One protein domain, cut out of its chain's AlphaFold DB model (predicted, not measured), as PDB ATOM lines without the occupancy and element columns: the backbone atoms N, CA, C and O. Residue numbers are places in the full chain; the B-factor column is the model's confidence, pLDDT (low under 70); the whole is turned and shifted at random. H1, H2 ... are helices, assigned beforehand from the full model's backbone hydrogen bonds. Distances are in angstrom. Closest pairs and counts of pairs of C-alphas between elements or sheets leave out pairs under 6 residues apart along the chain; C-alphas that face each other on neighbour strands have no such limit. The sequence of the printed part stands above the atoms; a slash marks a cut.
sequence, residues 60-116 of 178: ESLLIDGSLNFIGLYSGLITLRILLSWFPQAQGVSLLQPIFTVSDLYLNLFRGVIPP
ATOM      1  N   GLU A  60     113.537  15.421  21.874       77.69
ATOM      2  CA  GLU A  60     112.540  15.655  20.829       77.69
ATOM      3  C   GLU A  60     112.833  14.848  19.563       77.69
ATOM      4  O   GLU A  60     111.930  14.199  19.038       77.69
ATOM      5  N   SER A  61     114.096  14.780  19.131       81.06
ATOM      6  CA  SER A  61     114.476  13.949  17.982       81.06
ATOM      7  C   SER A  61     114.213  12.464  18.239       81.06
ATOM      8  O   SER A  61     113.640  11.785  17.391       81.06
ATOM      9  N   LEU A  62     114.538  11.966  19.437       86.12
ATOM     10  CA  LEU A  62     114.254  10.580  19.824       86.12
ATOM     11  C   LEU A  62     112.753  10.289  19.896       86.12
ATOM     12  O   LEU A  62     112.325   9.188  19.548       86.12
ATOM     13  N   LEU A  63     111.951  11.253  20.347       88.25
ATOM     14  CA  LEU A  63     110.500  11.107  20.390       88.25
ATOM     15  C   LEU A  63     109.899  11.070  18.986       88.25
ATOM     16  O   LEU A  63     109.045  10.222  18.727       88.25
ATOM     17  N   ILE A  64     110.343  11.942  18.079       86.06
ATOM     18  CA  ILE A  64     109.860  11.965  16.694       86.06
ATOM     19  C   ILE A  64     110.283  10.681  15.977       86.06
ATOM     20  O   ILE A  64     109.423   9.953  15.478       86.06
ATOM     21  N   ASP A  65     111.571  10.340  16.000       88.62
ATOM     22  CA  ASP A  65     112.101   9.150  15.327       88.62
ATOM     23  C   ASP A  65     111.519   7.859  15.920       88.62
ATOM     24  O   ASP A  65     111.130   6.944  15.188       88.62
ATOM     25  N   GLY A  66     111.381   7.793  17.247       91.62
ATOM     26  CA  GLY A  66     110.752   6.673  17.944       91.62
ATOM     27  C   GLY A  66     109.275   6.513  17.579       91.62
ATOM     28  O   GLY A  66     108.822   5.392  17.332       91.62
ATOM     29  N   SER A  67     108.537   7.621  17.477       90.88
ATOM     30  CA  SER A  67     107.127   7.612  17.072       90.88
ATOM     31  C   SER A  67     106.961   7.156  15.625       90.88
ATOM     32  O   SER A  67     106.121   6.301  15.343       90.88
ATOM     33  N   LEU A  68     107.785   7.661  14.706       90.44
ATOM     34  CA  LEU A  68     107.756   7.255  13.298       90.44
ATOM     35  C   LEU A  68     108.109   5.771  13.130       90.44
ATOM     36  O   LEU A  68     107.439   5.055  12.383       90.44
ATOM     37  N   ASN A  69     109.103   5.280  13.873       92.81
ATOM     38  CA  ASN A  69     109.456   3.865  13.874       92.81
ATOM     39  C   ASN A  69     108.315   2.988  14.419       92.81
ATOM     40  O   ASN A  69     107.982   1.962  13.829       92.81
ATOM     41  N   PHE A  70     107.665   3.410  15.507       90.75
ATOM     42  CA  PHE A  70     106.511   2.703  16.064       90.75
ATOM     43  C   PHE A  70     105.356   2.603  15.057       90.75
ATOM     44  O   PHE A  70     104.804   1.520  14.855       90.75
ATOM     45  N   ILE A  71     105.029   3.704  14.377       89.56
ATOM     46  CA  ILE A  71     104.017   3.738  13.312       89.56
ATOM     47  C   ILE A  71     104.387   2.766  12.182       89.56
ATOM     48  O   ILE A  71     103.528   2.020  11.707       89.56
ATOM     49  N   GLY A  72     105.658   2.738  11.767       89.38
ATOM     50  CA  GLY A  72     106.155   1.816  10.744       89.38
ATOM     51  C   GLY A  72     106.012   0.345  11.147       89.38
ATOM     52  O   GLY A  72     105.486  -0.462  10.375       89.38
ATOM     53  N   LEU A  73     106.396   0.000  12.379       90.19
ATOM     54  CA  LEU A  73     106.205  -1.345  12.936       90.19
ATOM     55  C   LEU A  73     104.723  -1.730  12.989       90.19
ATOM     56  O   LEU A  73     104.356  -2.850  12.626       90.19
ATOM     57  N   TYR A  74     103.858  -0.798  13.393       86.56
ATOM     58  CA  TYR A  74     102.421  -1.033  13.467       86.56
ATOM     59  C   TYR A  74     101.789  -1.217  12.078       86.56
ATOM     60  O   TYR A  74     100.945  -2.092  11.894       86.56
ATOM     61  N   SER A  75     102.252  -0.476  11.068       87.25
ATOM     62  CA  SER A  75     101.869  -0.687   9.664       87.25
ATOM     63  C   SER A  75     102.201  -2.112   9.184       87.25
ATOM     64  O   SER A  75     101.369  -2.788   8.564       87.25
ATOM     65  N   GLY A  76     103.381  -2.623   9.554       87.88
ATOM     66  CA  GLY A  76     103.772  -4.015   9.312       87.88
ATOM     67  C   GLY A  76     102.878  -5.028  10.039       87.88
ATOM     68  O   GLY A  76     102.447  -6.007   9.430       87.88
ATOM     69  N   LEU A  77     102.534  -4.774  11.308       86.88
ATOM     70  CA  LEU A  77     101.625  -5.627  12.090       86.88
ATOM     71  C   LEU A  77     100.220  -5.704  11.484       86.88
ATOM     72  O   LEU A  77      99.647  -6.790  11.404       86.88
ATOM     73  N   ILE A  78      99.672  -4.581  11.019       83.12
ATOM     74  CA  ILE A  78      98.360  -4.546  10.360       83.12
ATOM     75  C   ILE A  78      98.403  -5.326   9.044       83.12
ATOM     76  O   ILE A  78      97.511  -6.132   8.777       83.12
ATOM     77  N   THR A  79      99.468  -5.165   8.257       85.06
ATOM     78  CA  THR A  79      99.678  -5.949   7.029       85.06
ATOM     79  C   THR A  79      99.757  -7.448   7.333       85.06
ATOM     80  O   THR A  79      99.120  -8.261   6.662       85.06
ATOM     81  N   LEU A  80     100.472  -7.825   8.395       85.12
ATOM     82  CA  LEU A  80     100.555  -9.207   8.856       85.12
ATOM     83  C   LEU A  80      99.188  -9.747   9.301       85.12
ATOM     84  O   LEU A  80      98.856 -10.886   8.982       85.12
ATOM     85  N   ARG A  81      98.360  -8.942   9.980       81.56
ATOM     86  CA  ARG A  81      97.008  -9.346  10.398       81.56
ATOM     87  C   ARG A  81      96.109  -9.668   9.205       81.56
ATOM     88  O   ARG A  81      95.362 -10.642   9.278       81.56
ATOM     89  N   ILE A  82      96.216  -8.907   8.112       81.25
ATOM     90  CA  ILE A  82      95.505  -9.186   6.853       81.25
ATOM     91  C   ILE A  82      95.942 -10.535   6.292       81.25
ATOM     92  O   ILE A  82      95.098 -11.384   6.015       81.25
ATOM     93  N   LEU A  83      97.252 -10.761   6.182       84.25
ATOM     94  CA  LEU A  83      97.791 -12.026   5.680       84.25
ATOM     95  C   LEU A  83      97.314 -13.205   6.536       84.25
ATOM     96  O   LEU A  83      96.831 -14.197   6.001       84.25
ATOM     97  N   LEU A  84      97.363 -13.075   7.864       79.56
ATOM     98  CA  LEU A  84      96.883 -14.100   8.795       79.56
ATOM     99  C   LEU A  84      95.362 -14.306   8.732       79.56
ATOM    100  O   LEU A  84      94.898 -15.416   8.979       79.56
ATOM    101  N   SER A  85      94.577 -13.282   8.385       76.69
ATOM    102  CA  SER A  85      93.119 -13.418   8.233       76.69
ATOM    103  C   SER A  85      92.729 -14.340   7.073       76.69
ATOM    104  O   SER A  85      91.696 -15.000   7.142       76.69
ATOM    105  N   TRP A  86      93.579 -14.451   6.046       78.62
ATOM    106  CA  TRP A  86      93.371 -15.368   4.920       78.62
ATOM    107  C   TRP A  86      93.713 -16.823   5.259       78.62
ATOM    108  O   TRP A  86      93.271 -17.737   4.564       78.62
ATOM    109  N   PHE A  87      94.465 -17.054   6.338       82.00
ATOM    110  CA  PHE A  87      94.883 -18.381   6.785       82.00
ATOM    111  C   PHE A  87      94.306 -18.694   8.174       82.00
ATOM    112  O   PHE A  87      94.994 -18.525   9.184       82.00
ATOM    113  N   PRO A  88      93.068 -19.221   8.268       73.88
ATOM    114  CA  PRO A  88      92.425 -19.518   9.553       73.88
ATOM    115  C   PRO A  88      93.216 -20.519  10.415       73.88
ATOM    116  O   PRO A  88      93.143 -20.484  11.640       73.88
ATOM    117  N   GLN A  89      94.046 -21.360   9.796       79.00
ATOM    118  CA  GLN A  89      94.896 -22.343  10.474       79.00
ATOM    119  C   GLN A  89      96.049 -21.715  11.280       79.00
ATOM    120  O   GLN A  89      96.557 -22.333  12.214       79.00
ATOM    121  N   ALA A  90      96.444 -20.476  10.964       74.94
ATOM    122  CA  ALA A  90      97.512 -19.764  11.668       74.94
ATOM    123  C   ALA A  90      97.076 -19.243  13.053       74.94
ATOM    124  O   ALA A  90      97.920 -18.951  13.900       74.94
ATOM    125  N   GLN A  91      95.767 -19.173  13.320       71.94
ATOM    126  CA  GLN A  91      95.214 -18.699  14.596       71.94
ATOM    127  C   GLN A  91      95.510 -19.650  15.767       71.94
ATOM    128  O   GLN A  91      95.546 -19.224  16.918       71.94
ATOM    129  N   GLY A  92      95.768 -20.933  15.488       79.12
ATOM    130  CA  GLY A  92      96.099 -21.935  16.508       79.12
ATOM    131  C   GLY A  92      97.560 -21.925  16.968       79.12
ATOM    132  O   GLY A  92      97.919 -22.672  17.874       79.12
ATOM    133  N   VAL A  93      98.427 -21.110  16.357       84.69
ATOM    134  CA  VAL A  93      99.866 -21.112  16.649       84.69
ATOM    135  C   VAL A  93     100.162 -20.212  17.851       84.69
ATOM    136  O   VAL A  93      99.971 -18.998  17.789       84.69
ATOM    137  N   SER A  94     100.701 -20.787  18.930       82.12
ATOM    138  CA  SER A  94     101.009 -20.087  20.192       82.12
ATOM    139  C   SER A  94     101.926 -18.871  20.013       82.12
ATOM    140  O   SER A  94     101.809 -17.895  20.745       82.12
ATOM    141  N   LEU A  95     102.815 -18.907  19.014       84.44
ATOM    142  CA  LEU A  95     103.735 -17.812  18.690       84.44
ATOM    143  C   LEU A  95     103.021 -16.577  18.111       84.44
ATOM    144  O   LEU A  95     103.505 -15.460  18.265       84.44
ATOM    145  N   LEU A  96     101.877 -16.764  17.448       82.00
ATOM    146  CA  LEU A  96     101.129 -15.689  16.788       82.00
ATOM    147  C   LEU A  96     100.058 -15.063  17.693       82.00
ATOM    148  O   LEU A  96      99.561 -13.981  17.392       82.00
ATOM    149  N   GLN A  97      99.751 -15.694  18.830       83.00
ATOM    150  CA  GLN A  97      98.823 -15.186  19.847       83.00
ATOM    151  C   GLN A  97      99.035 -13.711  20.230       83.00
ATOM    152  O   GLN A  97      98.060 -12.962  20.186       83.00
ATOM    153  N   PRO A  98     100.258 -13.221  20.528       84.94
ATOM    154  CA  PRO A  98     100.445 -11.811  20.880       84.94
ATOM    155  C   PRO A  98     100.029 -10.842  19.763       84.94
ATOM    156  O   PRO A  98      99.529  -9.758  20.054       84.94
ATOM    157  N   ILE A  99     100.172 -11.227  18.491       83.44
ATOM    158  CA  ILE A  99      99.740 -10.401  17.354       83.44
ATOM    159  C   ILE A  99      98.214 -10.309  17.327       83.44
ATOM    160  O   ILE A  99      97.672  -9.218  17.140       83.44
ATOM    161  N   PHE A 100      97.516 -11.427  17.551       80.25
ATOM    162  CA  PHE A 100      96.055 -11.443  17.635       80.25
ATOM    163  C   PHE A 100      95.553 -10.600  18.812       80.25
ATOM    164  O   PHE A 100      94.685  -9.758  18.600       80.25
ATOM    165  N   THR A 101      96.172 -10.701  19.992       84.00
ATOM    166  CA  THR A 101      95.804  -9.898  21.172       84.00
ATOM    167  C   THR A 101      95.964  -8.392  20.938       84.00
ATOM    168  O   THR A 101      95.072  -7.611  21.273       84.00
ATOM    169  N   VAL A 102      97.080  -7.959  20.337       83.69
ATOM    170  CA  VAL A 102      97.307  -6.535  20.019       83.69
ATOM    171  C   VAL A 102      96.320  -6.049  18.955       83.69
ATOM    172  O   VAL A 102      95.776  -4.948  19.060       83.69
ATOM    173  N   SER A 103      96.047  -6.883  17.951       77.44
ATOM    174  CA  SER A 103      95.080  -6.574  16.893       77.44
ATOM    175  C   SER A 103      93.646  -6.507  17.426       77.44
ATOM    176  O   SER A 103      92.853  -5.693  16.959       77.44
ATOM    177  N   ASP A 104      93.304  -7.323  18.422       81.38
ATOM    178  CA  ASP A 104      91.988  -7.328  19.060       81.38
ATOM    179  C   ASP A 104      91.724  -6.064  19.874       81.38
ATOM    180  O   ASP A 104      90.586  -5.596  19.920       81.38
ATOM    181  N   LEU A 105      92.768  -5.468  20.455       76.00
ATOM    182  CA  LEU A 105      92.673  -4.171  21.124       76.00
ATOM    183  C   LEU A 105      92.244  -3.073  20.139       76.00
ATOM    184  O   LEU A 105      91.388  -2.249  20.455       76.00
ATOM    185  N   TYR A 106      92.789  -3.121  18.920       72.69
ATOM    186  CA  TYR A 106      92.381  -2.248  17.824       72.69
ATOM    187  C   TYR A 106      90.957  -2.567  17.359       72.69
ATOM    188  O   TYR A 106      90.128  -1.670  17.257       72.69
ATOM    189  N   LEU A 107      90.623  -3.841  17.142       70.00
ATOM    190  CA  LEU A 107      89.278  -4.239  16.718       70.00
ATOM    191  C   LEU A 107      88.211  -3.828  17.739       70.00
ATOM    192  O   LEU A 107      87.168  -3.330  17.334       70.00
ATOM    193  N   ASN A 108      88.468  -3.944  19.043       74.44
ATOM    194  CA  ASN A 108      87.547  -3.478  20.085       74.44
ATOM    195  C   ASN A 108      87.217  -1.981  19.987       74.44
ATOM    196  O   ASN A 108      86.103  -1.602  20.338       74.44
ATOM    197  N   LEU A 109      88.119  -1.146  19.460       73.31
ATOM    198  CA  LEU A 109      87.843   0.275  19.217       73.31
ATOM    199  C   LEU A 109      86.865   0.498  18.045       73.31
ATOM    200  O   LEU A 109      86.141   1.490  18.047       73.31
ATOM    201  N   PHE A 110      86.792  -0.428  17.077       66.19
ATOM    202  CA  PHE A 110      85.958  -0.305  15.865       66.19
ATOM    203  C   PHE A 110      84.796  -1.311  15.774       66.19
ATOM    204  O   PHE A 110      83.963  -1.193  14.873       66.19
ATOM    205  N   ARG A 111      84.681  -2.263  16.714       66.44
ATOM    206  CA  ARG A 111      83.622  -3.298  16.777       66.44
ATOM    207  C   ARG A 111      82.202  -2.727  16.909       66.44
ATOM    208  O   ARG A 111      81.245  -3.447  16.656       66.44
ATOM    209  N   GLY A 112      82.057  -1.446  17.262       64.62
ATOM    210  CA  GLY A 112      80.773  -0.734  17.255       64.62
ATOM    211  C   GLY A 112      80.428  -0.023  15.939       64.62
ATOM    212  O   GLY A 112      79.291   0.401  15.767       64.62
ATOM    213  N   VAL A 113      81.386   0.123  15.016       65.81
ATOM    214  CA  VAL A 113      81.233   0.948  13.802       65.81
ATOM    215  C   VAL A 113      81.008   0.097  12.552       65.81
ATOM    216  O   VAL A 113      80.280   0.519  11.657       65.81
ATOM    217  N   ILE A 114      81.609  -1.096  12.468       62.56
ATOM    218  CA  ILE A 114      81.594  -1.907  11.243       62.56
ATOM    219  C   ILE A 114      81.103  -3.328  11.559       62.56
ATOM    220  O   ILE A 114      81.812  -4.076  12.238       62.56
ATOM    221  N   PRO A 115      79.916  -3.729  11.065       60.62
ATOM    222  CA  PRO A 115      79.474  -5.118  11.109       60.62
ATOM    223  C   PRO A 115      80.493  -6.020  10.391       60.62
ATOM    224  O   PRO A 115      80.947  -5.657   9.305       60.62
ATOM    225  N   PRO A 116      80.865  -7.187  10.947       63.78
ATOM    226  CA  PRO A 116      81.811  -8.092  10.303       63.78
ATOM    227  C   PRO A 116      81.204  -8.654   9.013       63.78
ATOM    228  O   PRO A 116      80.278  -9.464   9.046       63.78
TER     229      PRO A 116
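This is residues 60 to 116 of the 178 residues of the protein "Hypothetical protein" of Calcidiscus leptoporus (UniProt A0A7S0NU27). One long helix, H1, is crossed at about a right angle by a shorter helix, H3, making a lopsided cross; the short H2 lies in the turn joining them. Residues 60 to 73 of H1 stick out as a free arm, as do residues 107 to 116. The printed part has 57 residues, with helices H1, H2, H3 in chain order and no named strand; it is all helix, loose, with a radius of gyration of the C-alphas of 13.9 A, and flat, spanning 42 by 29 by 16 A.

Start at H1, residues 60 to 85, whose residues 77 to 81 alone touch residues 99 to 103 of H3, residues 97 to 110. Their closest C-alphas, of Arg 81 and Ser 103, are 7.3 A apart, and their lines are about perpendicular, at 83 degrees. H2, residues 88 to 92, is close to but not clearly touching H1, the closest C-alphas being Leu 84 and Ala 90, 6.4 A apart. It stands likewise to H3, with the closest C-alphas, Gln 91 and Gln 97, 7.3 A apart. Each O i to N i+4 pair in H1 is within hydrogen-bond range, against 7 of 10 in H3 and 0 of 1 in H2, where 1 of 2 O i to N i+3 pairs is.

Find C-alpha 60 at (112.540, 15.655, 20.829); H1 runs 37.2 A from there. H2 spans 8.2 A; H3 runs 20.1 A to C-alpha 110 at (85.958, -0.305, 15.865).

The farthest C-alphas, Glu 60 and Gln 89, are 43.2 A apart. The printed part has no cut, both links are tight, and residues 110 to 116 have pLDDT under 70.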